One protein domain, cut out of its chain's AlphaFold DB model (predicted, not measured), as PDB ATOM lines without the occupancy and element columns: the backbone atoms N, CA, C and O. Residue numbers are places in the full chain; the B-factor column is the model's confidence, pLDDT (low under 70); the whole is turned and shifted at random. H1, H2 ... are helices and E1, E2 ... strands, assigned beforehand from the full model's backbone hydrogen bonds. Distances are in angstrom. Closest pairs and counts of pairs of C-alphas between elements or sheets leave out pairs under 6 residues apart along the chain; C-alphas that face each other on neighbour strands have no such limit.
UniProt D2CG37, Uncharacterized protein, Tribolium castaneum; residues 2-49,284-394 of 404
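What this domain is: This is residues 2 to 49 and 284 to 394 of the 404 residues of an uncharacterized protein of Tribolium castaneum (UniProt D2CG37). Two lobes make this elongated model: a small one with a pair of short parallel strands, E1 and E2, and H3 packed on them, and a larger one in which the helical hairpin H6 and H7 meets the long helix H5 at a corner, with H4 packed on H5. The lobes come near each other where Thr 366, the last residue of H7, approaches E1; H1 lies beyond the small lobe's strands, and H8 lies apart from the other helices. The printed part has 159 residues, with eight named helices and two named strands in the order H1 E1 H2 H3 E2 H4 H5 H6 H7 H8, and its class is mostly helix. It is only just compact, close to loose, with a radius of gyration of the C-alphas of 17.7 A and spans of 54 by 35 by 27 A.

How they stand to each other: Look first at E1, residues 18 to 21, and E2, residues 46 to 49: they are parallel neighbours at 23 degrees, with N 19 and O 46 at 2.8 A and N 48 and O 19 at 2.9 A, within hydrogen-bond range. With H2, residues 25 to 28, and H3, residues 34 to 41, between them along the chain, they form a strand-helix-strand unit, two parallel neighbour strands joined through helices, with a right-handed crossover. The closest C-alphas of H3 and E2, those of Gln 35 and Phe 47, are 6.5 A apart. H2 and H3 touch only at the corner by their link, closest at the C-alphas of Met 27 and Val 34, 4.7 A. H1, residues 2 to 8, touches no helix. Go on to H7, residues 355 to 366, whose C-alpha 366 is 6.6 A from C-alpha 18 of E1, the closest pair of the two. H6, residues 338 to 347, touches H7 and forms a helical hairpin with it, at a steep tilt of 44 degrees, opposite ways, closest at the C-alphas of Pro 338 and Leu 361, 6.5 A. H5, residues 308 to 327, touches H7 with residues 310 to 315 alone, about perpendicular at 88 degrees; the C-alphas of Phe 311 and Asn 356 are closest, 5.8 A. H4, residues 286 to 290, touches H5, closest at the C-alphas of Val 290 and Gln 319, 5.5 A. H8, residues 381 to 392, is apart from H7, but only just, at 8.5 A. In H1, H3, H4, H5, H6, H7 and H8 every O i to N i+4 pair is within hydrogen-bond range; H2 is too short for such a pair.

Where its parts are: Find C-alpha 18 at (27.967, 18.525, -53.261), where E1 begins its 10.4 A; E2 measures 10.1 A. H5 runs 28.8 A from C-alpha 308 at (14.568, 27.551, -38.462); H7 measures 16.6 A, H8 15.1 A and H6 14.2 A. H8 ends at C-alpha 392, (42.735, 14.574, -32.347).

The domain as a whole: The C-alphas of Thr 32 and Gln 328, the two farthest apart, are 55.8 A from each other. Residues 50 to 283 are cut out, and C-alphas 49 and 284 are 21.5 A apart across the cut. The links H4 to H5 and H7 to H8 are long. The pLDDT is under 70 at residues 299 to 305, 331 and 368 to 394.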
ATOM      1  N   ILE A   2      31.673   5.688 -59.472       79.12
ATOM      2  CA  ILE A   2      31.608   6.651 -58.341       79.12
ATOM      3  C   ILE A   2      31.085   6.000 -57.048       79.12
ATOM      4  O   ILE A   2      31.785   6.000 -56.044       79.12
ATOM      5  N   LEU A   3      29.919   5.343 -57.092       83.25
ATOM      6  CA  LEU A   3      29.331   4.676 -55.915       83.25
ATOM      7  C   LEU A   3      30.239   3.590 -55.314       83.25
ATOM      8  O   LEU A   3      30.336   3.441 -54.101       83.25
ATOM      9  N   GLN A   4      30.940   2.840 -56.168       83.12
ATOM     10  CA  GLN A   4      31.892   1.815 -55.726       83.12
ATOM     11  C   GLN A   4      33.104   2.440 -55.029       83.12
ATOM     12  O   GLN A   4      33.601   1.882 -54.054       83.12
ATOM     13  N   LYS A   5      33.570   3.596 -55.516       82.81
ATOM     14  CA  LYS A   5      34.673   4.339 -54.907       82.81
ATOM     15  C   LYS A   5      34.270   4.911 -53.546       82.81
ATOM     16  O   LYS A   5      35.001   4.677 -52.592       82.81
ATOM     17  N   LEU A   6      33.089   5.526 -53.434       81.69
ATOM     18  CA  LEU A   6      32.537   5.994 -52.153       81.69
ATOM     19  C   LEU A   6      32.464   4.855 -51.127       81.69
ATOM     20  O   LEU A   6      32.998   4.977 -50.029       81.69
ATOM     21  N   LYS A   7      31.927   3.698 -51.534       83.88
ATOM     22  CA  LYS A   7      31.861   2.505 -50.679       83.88
ATOM     23  C   LYS A   7      33.244   2.016 -50.237       83.88
ATOM     24  O   LYS A   7      33.415   1.643 -49.083       83.88
ATOM     25  N   LYS A   8      34.233   2.012 -51.141       86.31
ATOM     26  CA  LYS A   8      35.620   1.628 -50.822       86.31
ATOM     27  C   LYS A   8      36.273   2.596 -49.833       86.31
ATOM     28  O   LYS A   8      37.075   2.162 -49.014       86.31
ATOM     29  N   ASP A   9      35.928   3.875 -49.919       84.50
ATOM     30  CA  ASP A   9      36.465   4.926 -49.055       84.50
ATOM     31  C   ASP A   9      35.674   5.073 -47.740       84.50
ATOM     32  O   ASP A   9      36.021   5.913 -46.915       84.50
ATOM     33  N   GLY A  10      34.633   4.258 -47.526       86.50
ATOM     34  CA  GLY A  10      33.790   4.309 -46.327       86.50
ATOM     35  C   GLY A  10      32.895   5.549 -46.252       86.50
ATOM     36  O   GLY A  10      32.448   5.911 -45.169       86.50
ATOM     37  N   ILE A  11      32.648   6.213 -47.385       82.56
ATOM     38  CA  ILE A  11      31.808   7.409 -47.469       82.56
ATOM     39  C   ILE A  11      30.395   6.980 -47.861       82.56
ATOM     40  O   ILE A  11      30.188   6.415 -48.938       82.56
ATOM     41  N   ASP A  12      29.422   7.270 -47.001       84.50
ATOM     42  CA  ASP A  12      28.011   7.112 -47.339       84.50
ATOM     43  C   ASP A  12      27.569   8.233 -48.290       84.50
ATOM     44  O   ASP A  12      27.777   9.417 -48.018       84.50
ATOM     45  N   ILE A  13      26.932   7.857 -49.399       82.62
ATOM     46  CA  ILE A  13      26.378   8.804 -50.368       82.62
ATOM     47  C   ILE A  13      25.289   9.689 -49.759       82.62
ATOM     48  O   ILE A  13      25.121  10.819 -50.212       82.62
ATOM     49  N   GLN A  14      24.582   9.222 -48.727       85.94
ATOM     50  CA  GLN A  14      23.559  10.017 -48.040       85.94
ATOM     51  C   GLN A  14      24.157  11.221 -47.294       85.94
ATOM     52  O   GLN A  14      23.507  12.255 -47.153       85.94
ATOM     53  N   ASN A  15      25.441  11.139 -46.933       82.81
ATOM     54  CA  ASN A  15      26.183  12.231 -46.301       82.81
ATOM     55  C   ASN A  15      26.838  13.179 -47.318       82.81
ATOM     56  O   ASN A  15      27.419  14.195 -46.933       82.81
ATOM     57  N   CYS A  16      26.789  12.871 -48.618       83.19
ATOM     58  CA  CYS A  16      27.282  13.784 -49.641       83.19
ATOM     59  C   CYS A  16      26.333  14.982 -49.787       83.19
ATOM     60  O   CYS A  16      25.113  14.833 -49.783       83.19
ATOM     61  N   ARG A  17      26.905  16.179 -49.940       83.50
ATOM     62  CA  ARG A  17      26.153  17.441 -50.060       83.50
ATOM     63  C   ARG A  17      26.448  18.207 -51.348       83.50
ATOM     64  O   ARG A  17      25.644  19.026 -51.770       83.50
ATOM     65  N   GLY A  18      27.559  17.894 -52.011       82.62
ATOM     66  CA  GLY A  18      27.967  18.525 -53.261       82.62
ATOM     67  C   GLY A  18      28.499  17.516 -54.272       82.62
ATOM     68  O   GLY A  18      29.115  16.512 -53.913       82.62
ATOM     69  N   GLN A  19      28.281  17.806 -55.548       81.50
ATOM     70  CA  GLN A  19      28.875  17.116 -56.686       81.50
ATOM     71  C   GLN A  19      29.299  18.152 -57.731       81.50
ATOM     72  O   GLN A  19      28.546  19.075 -58.025       81.50
ATOM     73  N   ALA A  20      30.488  18.014 -58.316       81.25
ATOM     74  CA  ALA A  20      30.907  18.890 -59.406       81.25
ATOM     75  C   ALA A  20      31.647  18.111 -60.484       81.25
ATOM     76  O   ALA A  20      32.464  17.236 -60.183       81.25
ATOM     77  N   TYR A  21      31.360  18.446 -61.739       79.81
ATOM     78  CA  TYR A  21      31.885  17.759 -62.916       79.81
ATOM     79  C   TYR A  21      32.196  18.749 -64.040       79.81
ATOM     80  O   TYR A  21      31.859  19.934 -63.962       79.81
ATOM     81  N   ASP A  22      32.831  18.261 -65.106       74.81
ATOM     82  CA  ASP A  22      32.846  18.981 -66.375       74.81
ATOM     83  C   ASP A  22      31.429  19.073 -66.979       74.81
ATOM     84  O   ASP A  22      30.496  18.388 -66.556       74.81
ATOM     85  N   ASN A  23      31.253  19.938 -67.982       75.25
ATOM     86  CA  ASN A  23      29.944  20.136 -68.615       75.25
ATOM     87  C   ASN A  23      29.638  19.085 -69.689       75.25
ATOM     88  O   ASN A  23      28.764  19.306 -70.529       75.25
ATOM     89  N   ALA A  24      30.348  17.952 -69.703       76.56
ATOM     90  CA  ALA A  24      30.053  16.893 -70.651       76.56
ATOM     91  C   ALA A  24      28.629  16.379 -70.405       76.56
ATOM     92  O   ALA A  24      28.244  16.126 -69.264       76.56
ATOM     93  N   ALA A  25      27.847  16.168 -71.467       80.81
ATOM     94  CA  ALA A  25      26.443  15.758 -71.344       80.81
ATOM     95  C   ALA A  25      26.255  14.462 -70.527       80.81
ATOM     96  O   ALA A  25      25.255  14.301 -69.832       80.81
ATOM     97  N   VAL A  26      27.238  13.556 -70.554       79.81
ATOM     98  CA  VAL A  26      27.238  12.325 -69.746       79.81
ATOM     99  C   VAL A  26      27.330  12.631 -68.246       79.81
ATOM    100  O   VAL A  26      26.716  11.932 -67.441       79.81
ATOM    101  N   MET A  27      28.056  13.680 -67.858       80.50
ATOM    102  CA  MET A  27      28.271  14.064 -66.462       80.50
ATOM    103  C   MET A  27      27.214  15.070 -65.991       80.50
ATOM    104  O   MET A  27      26.480  14.796 -65.042       80.50
ATOM    105  N   ALA A  28      27.086  16.188 -66.708       78.31
ATOM    106  CA  ALA A  28      26.231  17.330 -66.390       78.31
ATOM    107  C   ALA A  28      24.842  17.286 -67.061       78.31
ATOM    108  O   ALA A  28      24.096  18.259 -67.010       78.31
ATOM    109  N   GLY A  29      24.448  16.186 -67.706       81.69
ATOM    110  CA  GLY A  29      23.131  16.079 -68.338       81.69
ATOM    111  C   GLY A  29      21.980  16.110 -67.327       81.69
ATOM    112  O   GLY A  29      21.924  15.273 -66.428       81.69
ATOM    113  N   GLN A  30      21.022  17.022 -67.518       79.75
ATOM    114  CA  GLN A  30      19.869  17.211 -66.624       79.75
ATOM    115  C   GLN A  30      18.863  16.047 -66.639       79.75
ATOM    116  O   GLN A  30      18.093  15.891 -65.697       79.75
ATOM    117  N   HIS A  31      18.845  15.227 -67.698       83.19
ATOM    118  CA  HIS A  31      17.854  14.152 -67.863       83.19
ATOM    119  C   HIS A  31      18.399  12.745 -67.623       83.19
ATOM    120  O   HIS A  31      17.670  11.901 -67.103       83.19
ATOM    121  N   THR A  32      19.648  12.484 -68.005       86.12
ATOM    122  CA  THR A  32      20.246  11.137 -67.975       86.12
ATOM    123  C   THR A  32      21.689  11.119 -67.472       86.12
ATOM    124  O   THR A  32      22.261  10.030 -67.330       86.12
ATOM    125  N   GLY A  33      22.263  12.296 -67.198       86.25
ATOM    126  CA  GLY A  33      23.647  12.447 -66.773       86.25
ATOM    127  C   GLY A  33      23.887  11.969 -65.344       86.25
ATOM    128  O   GLY A  33      22.951  11.759 -64.566       86.25
ATOM    129  N   VAL A  34      25.164  11.809 -64.993       85.25
ATOM    130  CA  VAL A  34      25.601  11.402 -63.648       85.25
ATOM    131  C   VAL A  34      25.005  12.309 -62.575       85.25
ATOM    132  O   VAL A  34      24.529  11.787 -61.567       85.25
ATOM    133  N   GLN A  35      24.948  13.625 -62.822       84.31
ATOM    134  CA  GLN A  35      24.428  14.574 -61.840       84.31
ATOM    135  C   GLN A  35      22.999  14.254 -61.383       84.31
ATOM    136  O   GLN A  35      22.702  14.270 -60.187       84.31
ATOM    137  N   LYS A  36      22.132  13.873 -62.330       88.31
ATOM    138  CA  LYS A  36      20.737  13.545 -62.054       88.31
ATOM    139  C   LYS A  36      20.634  12.223 -61.308       88.31
ATOM    140  O   LYS A  36      19.942  12.149 -60.304       88.31
ATOM    141  N   ARG A  37      21.371  11.203 -61.755       89.69
ATOM    142  CA  ARG A  37      21.359   9.873 -61.125       89.69
ATOM    143  C   ARG A  37      21.833   9.919 -59.673       89.69
ATOM    144  O   ARG A  37      21.309   9.194 -58.841       89.69
ATOM    145  N   ILE A  38      22.821  10.760 -59.357       87.12
ATOM    146  CA  ILE A  38      23.250  10.971 -57.967       87.12
ATOM    147  C   ILE A  38      22.176  11.719 -57.177       87.12
ATOM    148  O   ILE A  38      21.885  11.319 -56.054       87.12
ATOM    149  N   LYS A  39      21.537  12.735 -57.770       88.75
ATOM    150  CA  LYS A  39      20.447  13.485 -57.129       88.75
ATOM    151  C   LYS A  39      19.193  12.630 -56.882       88.75
ATOM    152  O   LYS A  39      18.496  12.845 -55.903       88.75
ATOM    153  N   GLU A  40      18.937  11.614 -57.710       92.06
ATOM    154  CA  GLU A  40      17.887  10.604 -57.481       92.06
ATOM    155  C   GLU A  40      18.194   9.693 -56.278       92.06
ATOM    156  O   GLU A  40      17.273   9.238 -55.607       92.06
ATOM    157  N   ILE A  41      19.475   9.427 -55.991       90.88
ATOM    158  CA  ILE A  41      19.902   8.606 -54.843       90.88
ATOM    159  C   ILE A  41      19.947   9.432 -53.553       90.88
ATOM    160  O   ILE A  41      19.607   8.927 -52.484       90.88
ATOM    161  N   ASN A  42      20.401  10.682 -53.649       86.31
ATOM    162  CA  ASN A  42      20.432  11.635 -52.550       86.31
ATOM    163  C   ASN A  42      19.942  13.012 -53.046       86.31
ATOM    164  O   ASN A  42      20.727  13.771 -53.629       86.31
ATOM    165  N   PRO A  43      18.667  13.356 -52.784       87.81
ATOM    166  CA  PRO A  43      18.076  14.631 -53.192       87.81
ATOM    167  C   PRO A  43      18.767  15.868 -52.607       87.81
ATOM    168  O   PRO A  43      18.682  16.941 -53.204       87.81
ATOM    169  N   LYS A  44      19.482  15.719 -51.481       82.38
ATOM    170  CA  LYS A  44      20.171  16.804 -50.766       82.38
ATOM    171  C   LYS A  44      21.505  17.214 -51.425       82.38
ATOM    172  O   LYS A  44      22.163  18.138 -50.956       82.38
ATOM    173  N   VAL A  45      21.944  16.527 -52.489       83.31
ATOM    174  CA  VAL A  45      23.200  16.839 -53.195       83.31
ATOM    175  C   VAL A  45      23.008  17.982 -54.193       83.31
ATOM    176  O   VAL A  45      22.236  17.873 -55.152       83.31
ATOM    177  N   GLU A  46      23.815  19.032 -54.048       83.00
ATOM    178  CA  GLU A  46      23.873  20.139 -55.002       83.00
ATOM    179  C   GLU A  46      24.918  19.906 -56.092       83.00
ATOM    180  O   GLU A  46      26.052  19.507 -55.822       83.00
ATOM    181  N   PHE A  47      24.534  20.151 -57.345       82.19
ATOM    182  CA  PHE A  47      25.445  20.073 -58.484       82.19
ATOM    183  C   PHE A  47      26.049  21.441 -58.788       82.19
ATOM    184  O   PHE A  47      25.327  22.430 -58.861       82.19
ATOM    185  N   VAL A  48      27.355  21.477 -59.042       80.88
ATOM    186  CA  VAL A  48      28.057  22.656 -59.550       80.88
ATOM    187  C   VAL A  48      28.795  22.286 -60.833       80.88
ATOM    188  O   VAL A  48      29.630  21.383 -60.868       80.88
ATOM    189  N   ALA A  49      28.490  22.995 -61.913       80.38
ATOM    190  CA  ALA A  49      29.237  22.897 -63.159       80.38
ATOM    191  C   ALA A  49      30.662  23.450 -62.988       80.38
ATOM    192  O   ALA A  49      30.865  24.463 -62.317       80.38
ATOM    193  N   LEU A 284      25.315  32.910 -44.769       88.69
ATOM    194  CA  LEU A 284      26.427  32.274 -44.047       88.69
ATOM    195  C   LEU A 284      27.717  33.093 -44.079       88.69
ATOM    196  O   LEU A 284      28.699  32.719 -43.436       88.69
ATOM    197  N   ASN A 285      27.728  34.221 -44.790       88.06
ATOM    198  CA  ASN A 285      28.797  35.188 -44.615       88.06
ATOM    199  C   ASN A 285      28.844  35.684 -43.184       88.06
ATOM    200  O   ASN A 285      27.796  36.078 -42.681       88.06
ATOM    201  N   PRO A 286      30.031  35.796 -42.571       88.06
ATOM    202  CA  PRO A 286      30.147  36.288 -41.204       88.06
ATOM    203  C   PRO A 286      29.412  37.616 -40.975       88.06
ATOM    204  O   PRO A 286      28.636  37.743 -40.030       88.06
ATOM    205  N   SER A 287      29.568  38.574 -41.893       87.06
ATOM    206  CA  SER A 287      28.898  39.878 -41.826       87.06
ATOM    207  C   SER A 287      27.371  39.777 -41.873       87.06
ATOM    208  O   SER A 287      26.687  40.493 -41.146       87.06
ATOM    209  N   ASN A 288      26.832  38.870 -42.690       88.75
ATOM    210  CA  ASN A 288      25.388  38.681 -42.834       88.75
ATOM    211  C   ASN A 288      24.828  37.848 -41.679       88.75
ATOM    212  O   ASN A 288      23.793  38.182 -41.112       88.75
ATOM    213  N   LEU A 289      25.535  36.797 -41.270       86.88
ATOM    214  CA  LEU A 289      25.129  35.908 -40.192       86.88
ATOM    215  C   LEU A 289      25.029  36.655 -38.862       86.88
ATOM    216  O   LEU A 289      24.124  36.383 -38.083       86.88
ATOM    217  N   VAL A 290      25.911  37.621 -38.611       84.94
ATOM    218  CA  VAL A 290      25.904  38.410 -37.369       84.94
ATOM    219  C   VAL A 290      24.934  39.604 -37.438       84.94
ATOM    220  O   VAL A 290      24.524  40.120 -36.400       84.94
ATOM    221  N   ASN A 291      24.505  40.024 -38.631       84.94
ATOM    222  CA  ASN A 291      23.564  41.131 -38.806       84.94
ATOM    223  C   ASN A 291      22.097  40.676 -38.697       84.94
ATOM    224  O   ASN A 291      21.531  40.212 -39.678       84.94
ATOM    225  N   LEU A 292      21.438  40.876 -37.550       74.19
ATOM    226  CA  LEU A 292      20.031  40.479 -37.342       74.19
ATOM    227  C   LEU A 292      19.030  41.067 -38.345       74.19
ATOM    228  O   LEU A 292      18.001  40.438 -38.571       74.19
ATOM    229  N   GLU A 293      19.324  42.226 -38.934       79.50
ATOM    230  CA  GLU A 293      18.476  42.857 -39.955       79.50
ATOM    231  C   GLU A 293      18.610  42.180 -41.325       79.50
ATOM    232  O   GLU A 293      17.818  42.433 -42.226       79.50
ATOM    233  N   PHE A 294      19.613  41.316 -41.497       81.00
ATOM    234  CA  PHE A 294      19.765  40.515 -42.699       81.00
ATOM    235  C   PHE A 294      18.746  39.370 -42.699       81.00
ATOM    236  O   PHE A 294      18.823  38.451 -41.867       81.00
ATOM    237  N   ASP A 295      17.823  39.432 -43.656       74.38
ATOM    238  CA  ASP A 295      16.850  38.379 -43.931       74.38
ATOM    239  C   ASP A 295      17.537  37.120 -44.467       74.38
ATOM    240  O   ASP A 295      18.488  37.171 -45.245       74.38
ATOM    241  N   HIS A 296      17.043  35.960 -44.046       73.31
ATOM    242  CA  HIS A 296      17.552  34.664 -44.483       73.31
ATOM    243  C   HIS A 296      16.382  33.716 -44.747       73.31
ATOM    244  O   HIS A 296      15.406  33.690 -43.996       73.31
ATOM    245  N   TYR A 297      16.502  32.917 -45.805       70.56
ATOM    246  CA  TYR A 297      15.475  31.975 -46.239       70.56
ATOM    247  C   TYR A 297      16.004  30.546 -46.091       70.56
ATOM    248  O   TYR A 297      16.611  29.982 -46.996       70.56
ATOM    249  N   LEU A 298      15.796  29.954 -44.910       72.06
ATOM    250  CA  LEU A 298      16.209  28.567 -44.644       72.06
ATOM    251  C   LEU A 298      15.353  27.538 -45.381       72.06
ATOM    252  O   LEU A 298      15.813  26.418 -45.568       72.06
ATOM    253  N   SER A 299      14.149  27.914 -45.832       62.69
ATOM    254  CA  SER A 299      13.256  27.052 -46.624       62.69
ATOM    255  C   SER A 299      13.933  26.458 -47.855       62.69
ATOM    256  O   SER A 299      13.590  25.361 -48.290       62.69
ATOM    257  N   ASP A 300      14.907  27.181 -48.403       61.88
ATOM    258  CA  ASP A 300      15.564  26.823 -49.653       61.88
ATOM    259  C   ASP A 300      16.734  25.862 -49.410       61.88
ATOM    260  O   ASP A 300      17.187  25.159 -50.321       61.88
ATOM    261  N   VAL A 301      17.224  25.784 -48.169       64.94
ATOM    262  CA  VAL A 301      18.217  24.810 -47.721       64.94
ATOM    263  C   VAL A 301      17.472  23.529 -47.356       64.94
ATOM    264  O   VAL A 301      17.086  23.336 -46.215       64.94
ATOM    265  N   HIS A 302      17.226  22.679 -48.361       59.38
ATOM    266  CA  HIS A 302      16.559  21.373 -48.251       59.38
ATOM    267  C   HIS A 302      17.273  20.393 -47.295       59.38
ATOM    268  O   HIS A 302      17.854  19.393 -47.724       59.38
ATOM    269  N   ASP A 303      17.230  20.668 -45.997       65.38
ATOM    270  CA  ASP A 303      17.649  19.750 -44.955       65.38
ATOM    271  C   ASP A 303      16.625  19.771 -43.817       65.38
ATOM    272  O   ASP A 303      16.590  20.701 -43.015       65.38
ATOM    273  N   ASP A 304      15.796  18.724 -43.752       64.00
ATOM    274  CA  ASP A 304      14.779  18.528 -42.703       64.00
ATOM    275  C   ASP A 304      15.387  18.473 -41.285       64.00
ATOM    276  O   ASP A 304      14.669  18.493 -40.289       64.00
ATOM    277  N   GLU A 305      16.715  18.386 -41.194       67.44
ATOM    278  CA  GLU A 305      17.487  18.395 -39.953       67.44
ATOM    279  C   GLU A 305      17.670  19.809 -39.370       67.44
ATOM    280  O   GLU A 305      18.044  19.926 -38.207       67.44
ATOM    281  N   ILE A 306      17.406  20.875 -40.139       76.69
ATOM    282  CA  ILE A 306      17.630  22.261 -39.704       76.69
ATOM    283  C   ILE A 306      16.302  22.927 -39.350       76.69
ATOM    284  O   ILE A 306      15.509  23.303 -40.213       76.69
ATOM    285  N   ILE A 307      16.091  23.146 -38.054       79.19
ATOM    286  CA  ILE A 307      14.907  23.837 -37.541       79.19
ATOM    287  C   ILE A 307      15.171  25.348 -37.535       79.19
ATOM    288  O   ILE A 307      16.061  25.842 -36.841       79.19
ATOM    289  N   ALA A 308      14.371  26.108 -38.288       81.00
ATOM    290  CA  ALA A 308      14.568  27.551 -38.462       81.00
ATOM    291  C   ALA A 308      14.529  28.345 -37.143       81.00
ATOM    292  O   ALA A 308      15.274  29.312 -36.965       81.00
ATOM    293  N   GLU A 309      13.675  27.946 -36.201       83.12
ATOM    294  CA  GLU A 309      13.580  28.579 -34.882       83.12
ATOM    295  C   GLU A 309      14.858  28.372 -34.060       83.12
ATOM    296  O   GLU A 309      15.377  29.327 -33.476       83.12
ATOM    297  N   GLU A 310      15.412  27.157 -34.070       87.19
ATOM    298  CA  GLU A 310      16.665  26.835 -33.383       87.19
ATOM    299  C   GLU A 310      17.838  27.595 -33.993       87.19
ATOM    300  O   GLU A 310      18.586  28.249 -33.266       87.19
ATOM    301  N   PHE A 311      17.941  27.617 -35.325       88.25
ATOM    302  CA  PHE A 311      18.961  28.396 -36.024       88.25
ATOM    303  C   PHE A 311      18.927  29.881 -35.628       88.25
ATOM    304  O   PHE A 311      19.966  30.488 -35.370       88.25
ATOM    305  N   ASN A 312      17.738  30.479 -35.514       87.25
ATOM    306  CA  ASN A 312      17.596  31.876 -35.098       87.25
ATOM    307  C   ASN A 312      18.063  32.123 -33.656       87.25
ATOM    308  O   ASN A 312      18.639  33.173 -33.352       87.25
ATOM    309  N   ILE A 313      17.836  31.163 -32.758       89.00
ATOM    310  CA  ILE A 313      18.341  31.218 -31.382       89.00
ATOM    311  C   ILE A 313      19.870  31.101 -31.378       89.00
ATOM    312  O   ILE A 313      20.542  31.894 -30.715       89.00
ATOM    313  N   GLU A 314      20.429  30.159 -32.138       90.75
ATOM    314  CA  GLU A 314      21.875  29.977 -32.292       90.75
ATOM    315  C   GLU A 314      22.560  31.225 -32.849       90.75
ATOM    316  O   GLU A 314      23.581  31.661 -32.318       90.75
ATOM    317  N   ARG A 315      21.959  31.854 -33.862       89.94
ATOM    318  CA  ARG A 315      22.446  33.095 -34.472       89.94
ATOM    319  C   ARG A 315      22.565  34.218 -33.443       89.94
ATOM    320  O   ARG A 315      23.608  34.864 -33.346       89.94
ATOM    321  N   LYS A 316      21.536  34.397 -32.606       90.06
ATOM    322  CA  LYS A 316      21.564  35.359 -31.490       90.06
ATOM    323  C   LYS A 316      22.643  35.006 -30.468       90.06
ATOM    324  O   LYS A 316      23.329  35.904 -29.986       90.06
ATOM    325  N   ARG A 317      22.815  33.728 -30.113       91.00
ATOM    326  CA  ARG A 317      23.871  33.294 -29.176       91.00
ATOM    327  C   ARG A 317      25.262  33.621 -29.714       91.00
ATOM    328  O   ARG A 317      26.059  34.212 -28.990       91.00
ATOM    329  N   LEU A 318      25.518  33.295 -30.982       90.88
ATOM    330  CA  LEU A 318      26.784  33.577 -31.654       90.88
ATOM    331  C   LEU A 318      27.089  35.076 -31.664       90.88
ATOM    332  O   LEU A 318      28.192  35.478 -31.306       90.88
ATOM    333  N   GLN A 319      26.104  35.910 -32.001       89.00
ATOM    334  CA  GLN A 319      26.260  37.363 -32.017       89.00
ATOM    335  C   GLN A 319      26.602  37.934 -30.635       89.00
ATOM    336  O   GLN A 319      27.526  38.739 -30.524       89.00
ATOM    337  N   HIS A 320      25.891  37.519 -29.579       89.69
ATOM    338  CA  HIS A 320      26.204  37.975 -28.221       89.69
ATOM    339  C   HIS A 320      27.629  37.580 -27.831       89.69
ATOM    340  O   HIS A 320      28.374  38.417 -27.324       89.69
ATOM    341  N   PHE A 321      28.036  36.343 -28.122       90.31
ATOM    342  CA  PHE A 321      29.389  35.880 -27.831       90.31
ATOM    343  C   PHE A 321      30.449  36.699 -28.579       90.31
ATOM    344  O   PHE A 321      31.376  37.219 -27.961       90.31
ATOM    345  N   ILE A 322      30.263  36.895 -29.888       88.50
ATOM    346  CA  ILE A 322      31.144  37.719 -30.725       88.50
ATOM    347  C   ILE A 322      31.239  39.146 -30.173       88.50
ATOM    348  O   ILE A 322      32.341  39.672 -30.061       88.50
ATOM    349  N   SER A 323      30.124  39.760 -29.762       86.69
ATOM    350  CA  SER A 323      30.137  41.132 -29.236       86.69
ATOM    351  C   SER A 323      31.015  41.285 -27.987       86.69
ATOM    352  O   SER A 323      31.728  42.280 -27.846       86.69
ATOM    353  N   VAL A 324      31.018  40.276 -27.109       87.94
ATOM    354  CA  VAL A 324      31.855  40.247 -25.906       87.94
ATOM    355  C   VAL A 324      33.319  40.040 -26.278       87.94
ATOM    356  O   VAL A 324      34.175  40.778 -25.798       87.94
ATOM    357  N   VAL A 325      33.615  39.081 -27.155       86.25
ATOM    358  CA  VAL A 325      34.989  38.777 -27.581       86.25
ATOM    359  C   VAL A 325      35.627  39.966 -28.312       86.25
ATOM    360  O   VAL A 325      36.743  40.365 -27.983       86.25
ATOM    361  N   THR A 326      34.892  40.621 -29.216       82.88
ATOM    362  CA  THR A 326      35.352  41.839 -29.901       82.88
ATOM    363  C   THR A 326      35.633  42.976 -28.910       82.88
ATOM    364  O   THR A 326      36.623  43.691 -29.052       82.88
ATOM    365  N   SER A 327      34.813  43.127 -27.861       81.00
ATOM    366  CA  SER A 327      35.034  44.141 -26.815       81.00
ATOM    367  C   SER A 327      36.325  43.921 -26.012       81.00
ATOM    368  O   SER A 327      36.880  44.868 -25.456       81.00
ATOM    369  N   GLN A 328      36.818  42.680 -25.975       80.25
ATOM    370  CA  GLN A 328      38.012  42.270 -25.235       80.25
ATOM    371  C   GLN A 328      39.305  42.367 -26.063       80.25
ATOM    372  O   GLN A 328      40.374  42.028 -25.562       80.25
ATOM    373  N   GLY A 329      39.228  42.877 -27.297       72.44
ATOM    374  CA  GLY A 329      40.396  43.145 -28.138       72.44
ATOM    375  C   GLY A 329      40.884  41.949 -28.954       72.44
ATOM    376  O   GLY A 329      42.010  41.988 -29.449       72.44
ATOM    377  N   ASP A 330      40.066  40.903 -29.106       73.31
ATOM    378  CA  ASP A 330      40.387  39.815 -30.028       73.31
ATOM    379  C   ASP A 330      40.316  40.301 -31.482       73.31
ATOM    380  O   ASP A 330      39.480  41.125 -31.868       73.31
ATOM    381  N   THR A 331      41.218  39.782 -32.303       68.69
ATOM    382  CA  THR A 331      41.274  40.087 -33.728       68.69
ATOM    383  C   THR A 331      40.041  39.525 -34.433       68.69
ATOM    384  O   THR A 331      39.779  38.325 -34.371       68.69
ATOM    385  N   GLU A 332      39.302  40.373 -35.156       78.50
ATOM    386  CA  GLU A 332      38.064  40.028 -35.882       78.50
ATOM    387  C   GLU A 332      38.285  39.126 -37.119       78.50
ATOM    388  O   GLU A 332      37.565  39.221 -38.107       78.50
ATOM    389  N   THR A 333      39.270  38.229 -37.064       78.50
ATOM    390  CA  THR A 333      39.647  37.264 -38.115       78.50
ATOM    391  C   THR A 333      38.479  36.396 -38.578       78.50
ATOM    392  O   THR A 333      38.405  36.012 -39.739       78.50
ATOM    393  N   TRP A 334      37.500  36.146 -37.705       82.19
ATOM    394  CA  TRP A 334      36.261  35.446 -38.045       82.19
ATOM    395  C   TRP A 334      35.449  36.140 -39.155       82.19
ATOM    396  O   TRP A 334      34.606  35.493 -39.775       82.19
ATOM    397  N   LYS A 335      35.685  37.435 -39.424       83.88
ATOM    398  CA  LYS A 335      35.031  38.191 -40.505       83.88
ATOM    399  C   LYS A 335      35.593  37.890 -41.892       83.88
ATOM    400  O   LYS A 335      34.907  38.166 -42.874       83.88
ATOM    401  N   ASP A 336      36.796  37.323 -41.979       82.38
ATOM    402  CA  ASP A 336      37.508  37.135 -43.248       82.38
ATOM    403  C   ASP A 336      36.797  36.136 -44.176       82.38
ATOM    404  O   ASP A 336      36.891  36.238 -45.403       82.38
ATOM    405  N   GLY A 337      36.024  35.208 -43.607       84.94
ATOM    406  CA  GLY A 337      35.197  34.304 -44.387       84.94
ATOM    407  C   GLY A 337      34.493  33.214 -43.577       84.94
ATOM    408  O   GLY A 337      34.700  33.064 -42.371       84.94
ATOM    409  N   PRO A 338      33.641  32.410 -44.242       87.12
ATOM    410  CA  PRO A 338      32.917  31.314 -43.593       87.12
ATOM    411  C   PRO A 338      33.827  30.225 -42.998       87.12
ATOM    412  O   PRO A 338      33.438  29.551 -42.046       87.12
ATOM    413  N   LEU A 339      35.040  30.042 -43.537       86.94
ATOM    414  CA  LEU A 339      36.012  29.085 -43.002       86.94
ATOM    415  C   LEU A 339      36.610  29.584 -41.685       86.94
ATOM    416  O   LEU A 339      36.714  28.823 -40.725       86.94
ATOM    417  N   GLU A 340      36.986  30.854 -41.647       88.50
ATOM    418  CA  GLU A 340      37.561  31.525 -40.488       88.50
ATOM    419  C   GLU A 340      36.529  31.614 -39.358       88.50
ATOM    420  O   GLU A 340      36.845  31.323 -38.205       88.50
ATOM    421  N   LEU A 341      35.260  31.873 -39.690       90.25
ATOM    422  CA  LEU A 341      34.157  31.781 -38.736       90.25
ATOM    423  C   LEU A 341      33.984  30.365 -38.168       90.25
ATOM    424  O   LEU A 341      33.779  30.200 -36.966       90.25
ATOM    425  N   LEU A 342      34.084  29.325 -39.003       90.31
ATOM    426  CA  LEU A 342      34.010  27.947 -38.516       90.31
ATOM    427  C   LEU A 342      35.174  27.632 -37.562       90.31
ATOM    428  O   LEU A 342      34.966  27.013 -36.521       90.31
ATOM    429  N   GLN A 343      36.390  28.078 -37.888       90.25
ATOM    430  CA  GLN A 343      37.565  27.920 -37.023       90.25
ATOM    431  C   GLN A 343      37.399  28.660 -35.693       90.25
ATOM    432  O   GLN A 343      37.736  28.102 -34.649       90.25
ATOM    433  N   PHE A 344      36.832  29.866 -35.712       90.81
ATOM    434  CA  PHE A 344      36.480  30.617 -34.510       90.81
ATOM    435  C   PHE A 344      35.521  29.830 -33.605       90.81
ATOM    436  O   PHE A 344      35.803  29.664 -32.420       90.81
ATOM    437  N   ILE A 345      34.441  29.265 -34.162       90.69
ATOM    438  CA  ILE A 345      33.467  28.460 -33.401       90.69
ATOM    439  C   ILE A 345      34.160  27.302 -32.669       90.69
ATOM    440  O   ILE A 345      33.911  27.102 -31.481       90.69
ATOM    441  N   PHE A 346      35.063  26.580 -33.343       89.88
ATOM    442  CA  PHE A 346      35.820  25.480 -32.730       89.88
ATOM    443  C   PHE A 346      36.863  25.946 -31.714       89.88
ATOM    444  O   PHE A 346      37.092  25.265 -30.719       89.88
ATOM    445  N   THR A 347      37.491  27.099 -31.943       90.88
ATOM    446  CA  THR A 347      38.515  27.653 -31.041       90.88
ATOM    447  C   THR A 347      37.916  28.011 -29.681       90.88
ATOM    448  O   THR A 347      38.559  27.839 -28.649       90.88
ATOM    449  N   TYR A 348      36.658  28.453 -29.682       89.69
ATOM    450  CA  TYR A 348      35.900  28.820 -28.488       89.69
ATOM    451  C   TYR A 348      34.955  27.717 -27.981       89.69
ATOM    452  O   TYR A 348      34.162  27.970 -27.075       89.69
ATOM    453  N   HIS A 349      35.037  26.499 -28.529       90.81
ATOM    454  CA  HIS A 349      34.213  25.347 -28.138       90.81
ATOM    455  C   HIS A 349      32.690  25.588 -28.207       90.81
ATOM    456  O   HIS A 349      31.913  25.127 -27.365       90.81
ATOM    457  N   LEU A 350      32.242  26.349 -29.211       90.94
ATOM    458  CA  LEU A 350      30.839  26.732 -29.386       90.94
ATOM    459  C   LEU A 350      30.020  25.711 -30.187       90.94
ATOM    460  O   LEU A 350      28.822  25.916 -30.371       90.94
ATOM    461  N   GLU A 351      30.608  24.602 -30.640       91.00
ATOM    462  CA  GLU A 351      29.964  23.615 -31.516       91.00
ATOM    463  C   GLU A 351      28.624  23.088 -30.984       91.00
ATOM    464  O   GLU A 351      27.677  22.934 -31.749       91.00
ATOM    465  N   ASN A 352      28.517  22.878 -29.671       89.62
ATOM    466  CA  ASN A 352      27.285  22.408 -29.031       89.62
ATOM    467  C   ASN A 352      26.271  23.537 -28.793       89.62
ATOM    468  O   ASN A 352      25.095  23.278 -28.551       89.62
ATOM    469  N   SER A 353      26.723  24.792 -28.829       90.94
ATOM    470  CA  SER A 353      25.874  25.972 -28.629       90.94
ATOM    471  C   SER A 353      25.227  26.456 -29.924       90.94
ATOM    472  O   SER A 353      24.165  27.083 -29.852       90.94
ATOM    473  N   VAL A 354      25.877  26.187 -31.066       91.69
ATOM    474  CA  VAL A 354      25.453  26.589 -32.418       91.69
ATOM    475  C   VAL A 354      25.523  25.443 -33.458       91.69
ATOM    476  O   VAL A 354      26.169  25.583 -34.504       91.69
ATOM    477  N   PRO A 355      24.908  24.274 -33.184       90.12
ATOM    478  CA  PRO A 355      25.048  23.089 -34.030       90.12
ATOM    479  C   PRO A 355      24.513  23.268 -35.461       90.12
ATOM    480  O   PRO A 355      25.183  22.837 -36.404       90.12
ATOM    481  N   ASN A 356      23.370  23.934 -35.661       89.25
ATOM    482  CA  ASN A 356      22.813  24.172 -36.998       89.25
ATOM    483  C   ASN A 356      23.727  25.077 -37.836       89.25
ATOM    484  O   ASN A 356      23.969  24.803 -39.015       89.25
ATOM    485  N   ILE A 357      24.307  26.118 -37.226       89.94
ATOM    486  CA  ILE A 357      25.289  26.990 -37.895       89.94
ATOM    487  C   ILE A 357      26.523  26.185 -38.330       89.94
ATOM    488  O   ILE A 357      26.985  26.327 -39.463       89.94
ATOM    489  N   VAL A 358      27.039  25.304 -37.466       89.94
ATOM    490  CA  VAL A 358      28.187  24.440 -37.794       89.94
ATOM    491  C   VAL A 358      27.872  23.508 -38.962       89.94
ATOM    492  O   VAL A 358      28.707  23.351 -39.858       89.94
ATOM    493  N   ILE A 359      26.687  22.895 -38.975       86.69
ATOM    494  CA  ILE A 359      26.247  22.013 -40.065       86.69
ATOM    495  C   ILE A 359      26.189  22.793 -41.380       86.69
ATOM    496  O   ILE A 359      26.799  22.372 -42.363       86.69
ATOM    497  N   LEU A 360      25.541  23.958 -41.391       87.62
ATOM    498  CA  LEU A 360      25.403  24.788 -42.588       87.62
ATOM    499  C   LEU A 360      26.743  25.289 -43.125       87.62
ATOM    500  O   LEU A 360      26.987  25.204 -44.329       87.62
ATOM    501  N   LEU A 361      27.637  25.755 -42.249       87.19
ATOM    502  CA  LEU A 361      28.983  26.171 -42.642       87.19
ATOM    503  C   LEU A 361      29.765  25.004 -43.250       87.19
ATOM    504  O   LEU A 361      30.431  25.174 -44.269       87.19
ATOM    505  N   ARG A 362      29.655  23.800 -42.677       85.69
ATOM    506  CA  ARG A 362      30.285  22.598 -43.239       85.69
ATOM    507  C   ARG A 362      29.704  22.241 -44.601       85.69
ATOM    508  O   ARG A 362      30.479  21.986 -45.519       85.69
ATOM    509  N   ILE A 363      28.380  22.262 -44.757       82.94
ATOM    510  CA  ILE A 363      27.721  22.038 -46.052       82.94
ATOM    511  C   ILE A 363      28.271  23.035 -47.073       82.94
ATOM    512  O   ILE A 363      28.842  22.615 -48.078       82.94
ATOM    513  N   PHE A 364      28.205  24.332 -46.773       83.88
ATOM    514  CA  PHE A 364      28.669  25.400 -47.656       83.88
ATOM    515  C   PHE A 364      30.142  25.249 -48.057       83.88
ATOM    516  O   PHE A 364      30.466  25.296 -49.241       83.88
ATOM    517  N   LEU A 365      31.036  24.994 -47.097       82.38
ATOM    518  CA  LEU A 365      32.473  24.833 -47.353       82.38
ATOM    519  C   LEU A 365      32.813  23.557 -48.138       82.38
ATOM    520  O   LEU A 365      33.894  23.466 -48.720       82.38
ATOM    521  N   THR A 366      31.911  22.573 -48.164       78.31
ATOM    522  CA  THR A 366      32.071  21.350 -48.969       78.31
ATOM    523  C   THR A 366      31.504  21.467 -50.384       78.31
ATOM    524  O   THR A 366      31.784  20.599 -51.215       78.31
ATOM    525  N   ILE A 367      30.759  22.535 -50.695       76.94
ATOM    526  CA  ILE A 367      30.326  22.828 -52.063       76.94
ATOM    527  C   ILE A 367      31.545  23.287 -52.857       76.94
ATOM    528  O   ILE A 367      32.144  24.331 -52.611       76.94
ATOM    529  N   ALA A 368      31.921  22.485 -53.839       68.94
ATOM    530  CA  ALA A 368      33.096  22.747 -54.641       68.94
ATOM    531  C   ALA A 368      32.770  23.645 -55.842       68.94
ATOM    532  O   ALA A 368      31.835  23.400 -56.598       68.94
ATOM    533  N   VAL A 369      33.591  24.680 -56.020       63.09
ATOM    534  CA  VAL A 369      33.349  25.795 -56.954       63.09
ATOM    535  C   VAL A 369      34.307  25.769 -58.154       63.09
ATOM    536  O   VAL A 369      34.062  26.365 -59.203       63.09
ATOM    537  N   SER A 370      35.418  25.045 -58.015       59.12
ATOM    538  CA  SER A 370      36.479  24.929 -59.011       59.12
ATOM    539  C   SER A 370      36.976  23.485 -59.059       59.12
ATOM    540  O   SER A 370      37.393  22.918 -58.052       59.12
ATOM    541  N   VAL A 371      36.925  22.881 -60.251       52.44
ATOM    542  CA  VAL A 371      37.439  21.526 -60.538       52.44
ATOM    543  C   VAL A 371      38.860  21.611 -61.129       52.44
ATOM    544  O   VAL A 371      39.326  20.692 -61.792       52.44
ATOM    545  N   ALA A 372      39.567  22.735 -60.935       39.44
ATOM    546  CA  ALA A 372      40.835  23.029 -61.617       39.44
ATOM    547  C   ALA A 372      41.974  22.028 -61.318       39.44
ATOM    548  O   ALA A 372      42.969  22.000 -62.038       39.44
ATOM    549  N   GLY A 373      41.824  21.170 -60.307       33.44
ATOM    550  CA  GLY A 373      42.644  19.974 -60.146       33.44
ATOM    551  C   GLY A 373      41.952  18.756 -60.753       33.44
ATOM    552  O   GLY A 373      41.117  18.145 -60.089       33.44
ATOM    553  N   CYS A 374      42.343  18.354 -61.967       27.94
ATOM    554  CA  CYS A 374      41.869  17.135 -62.638       27.94
ATOM    555  C   CYS A 374      42.082  15.814 -61.856       27.94
ATOM    556  O   CYS A 374      41.749  14.761 -62.388       27.94
ATOM    557  N   GLU A 375      42.589  15.807 -60.618       26.50
ATOM    558  CA  GLU A 375      42.876  14.562 -59.881       26.50
ATOM    559  C   GLU A 375      42.521  14.555 -58.380       26.50
ATOM    560  O   GLU A 375      42.792  13.566 -57.697       26.50
ATOM    561  N   GLU A 376      41.858  15.580 -57.830       32.44
ATOM    562  CA  GLU A 376      41.668  15.664 -56.364       32.44
ATOM    563  C   GLU A 376      40.218  15.661 -55.867       32.44
ATOM    564  O   GLU A 376      39.988  15.738 -54.661       32.44
ATOM    565  N   PHE A 377      39.225  15.455 -56.734       35.19
ATOM    566  CA  PHE A 377      37.816  15.532 -56.317       35.19
ATOM    567  C   PHE A 377      37.335  14.397 -55.392       35.19
ATOM    568  O   PHE A 377      36.254  14.468 -54.820       35.19
ATOM    569  N   LEU A 378      38.155  13.358 -55.196       30.41
ATOM    570  CA  LEU A 378      37.940  12.307 -54.190       30.41
ATOM    571  C   LEU A 378      39.169  12.107 -53.281       30.41
ATOM    572  O   LEU A 378      39.309  11.075 -52.630       30.41
ATOM    573  N   LYS A 379      40.079  13.088 -53.225       31.44
ATOM    574  CA  LYS A 379      41.256  13.079 -52.340       31.44
ATOM    575  C   LYS A 379      41.356  14.373 -51.540       31.44
ATOM    576  O   LYS A 379      42.409  14.994 -51.445       31.44
ATOM    577  N   THR A 380      40.288  14.777 -50.873       30.11
ATOM    578  CA  THR A 380      40.399  15.843 -49.877       30.11
ATOM    579  C   THR A 380      41.090  15.321 -48.615       30.11
ATOM    580  O   THR A 380      40.446  14.980 -47.626       30.11
ATOM    581  N   LYS A 381      42.431  15.340 -48.609       28.64
ATOM    582  CA  LYS A 381      43.236  15.378 -47.372       28.64
ATOM    583  C   LYS A 381      42.878  16.599 -46.503       28.64
ATOM    584  O   LYS A 381      43.092  16.570 -45.299       28.64
ATOM    585  N   ALA A 382      42.288  17.648 -47.087       31.20
ATOM    586  CA  ALA A 382      41.699  18.773 -46.358       31.20
ATOM    587  C   ALA A 382      40.413  18.380 -45.603       31.20
ATOM    588  O   ALA A 382      40.252  18.754 -44.445       31.20
ATOM    589  N   ASN A 383      39.570  17.523 -46.192       37.53
ATOM    590  CA  ASN A 383      38.431  16.926 -45.489       37.53
ATOM    591  C   ASN A 383      38.898  15.887 -44.477       37.53
ATOM    592  O   ASN A 383      38.316  15.836 -43.410       37.53
ATOM    593  N   GLN A 384      39.992  15.152 -44.725       31.34
ATOM    594  CA  GLN A 384      40.644  14.364 -43.672       31.34
ATOM    595  C   GLN A 384      41.263  15.229 -42.579       31.34
ATOM    596  O   GLN A 384      41.396  14.719 -41.487       31.34
ATOM    597  N   LYS A 385      41.623  16.499 -42.809       28.39
ATOM    598  CA  LYS A 385      42.027  17.414 -41.731       28.39
ATOM    599  C   LYS A 385      40.831  17.930 -40.941       28.39
ATOM    600  O   LYS A 385      40.934  17.989 -39.731       28.39
ATOM    601  N   LEU A 386      39.684  18.189 -41.566       34.94
ATOM    602  CA  LEU A 386      38.426  18.423 -40.837       34.94
ATOM    603  C   LEU A 386      37.957  17.159 -40.083       34.94
ATOM    604  O   LEU A 386      37.490  17.259 -38.954       34.94
ATOM    605  N   PHE A 387      38.180  15.970 -40.649       30.30
ATOM    606  CA  PHE A 387      37.978  14.663 -40.003       30.30
ATOM    607  C   PHE A 387      39.095  14.290 -39.002       30.30
ATOM    608  O   PHE A 387      38.885  13.446 -38.140       30.30
ATOM    609  N   ALA A 388      40.287  14.887 -39.088       27.30
ATOM    610  CA  ALA A 388      41.403  14.670 -38.158       27.30
ATOM    611  C   ALA A 388      41.337  15.652 -36.992       27.30
ATOM    612  O   ALA A 388      41.604  15.240 -35.874       27.30
ATOM    613  N   ILE A 389      40.853  16.881 -37.207       29.38
ATOM    614  CA  ILE A 389      40.373  17.766 -36.135       29.38
ATOM    615  C   ILE A 389      39.262  17.043 -35.353       29.38
ATOM    616  O   ILE A 389      39.215  17.121 -34.132       29.38
ATOM    617  N   TYR A 390      38.440  16.232 -36.026       34.41
ATOM    618  CA  TYR A 390      37.451  15.367 -35.374       34.41
ATOM    619  C   TYR A 390      38.060  14.195 -34.565       34.41
ATOM    620  O   TYR A 390      37.417  13.718 -33.637       34.41
ATOM    621  N   ASN A 391      39.288  13.739 -34.858       27.27
ATOM    622  CA  ASN A 391      39.926  12.600 -34.170       27.27
ATOM    623  C   ASN A 391      41.015  12.992 -33.152       27.27
ATOM    624  O   ASN A 391      41.188  12.269 -32.178       27.27
ATOM    625  N   GLU A 392      41.728  14.109 -33.321       26.69
ATOM    626  CA  GLU A 392      42.735  14.574 -32.347       26.69
ATOM    627  C   GLU A 392      42.087  15.195 -31.099       26.69
ATOM    628  O   GLU A 392      42.601  15.022 -29.992       26.69
ATOM    629  N   TYR A 393      40.912  15.819 -31.235       26.91
ATOM    630  CA  TYR A 393      40.187  16.418 -30.107       26.91
ATOM    631  C   TYR A 393      39.247  15.443 -29.373       26.91
ATOM    632  O   TYR A 393      38.751  15.773 -28.299       26.91
ATOM    633  N   PHE A 394      39.051  14.216 -29.880       26.45
ATOM    634  CA  PHE A 394      38.200  13.189 -29.247       26.45
ATOM    635  C   PHE A 394      38.983  12.081 -28.513       26.45
ATOM    636  O   PHE A 394      38.407  11.082 -28.078       26.45
TER     637      PHE A 394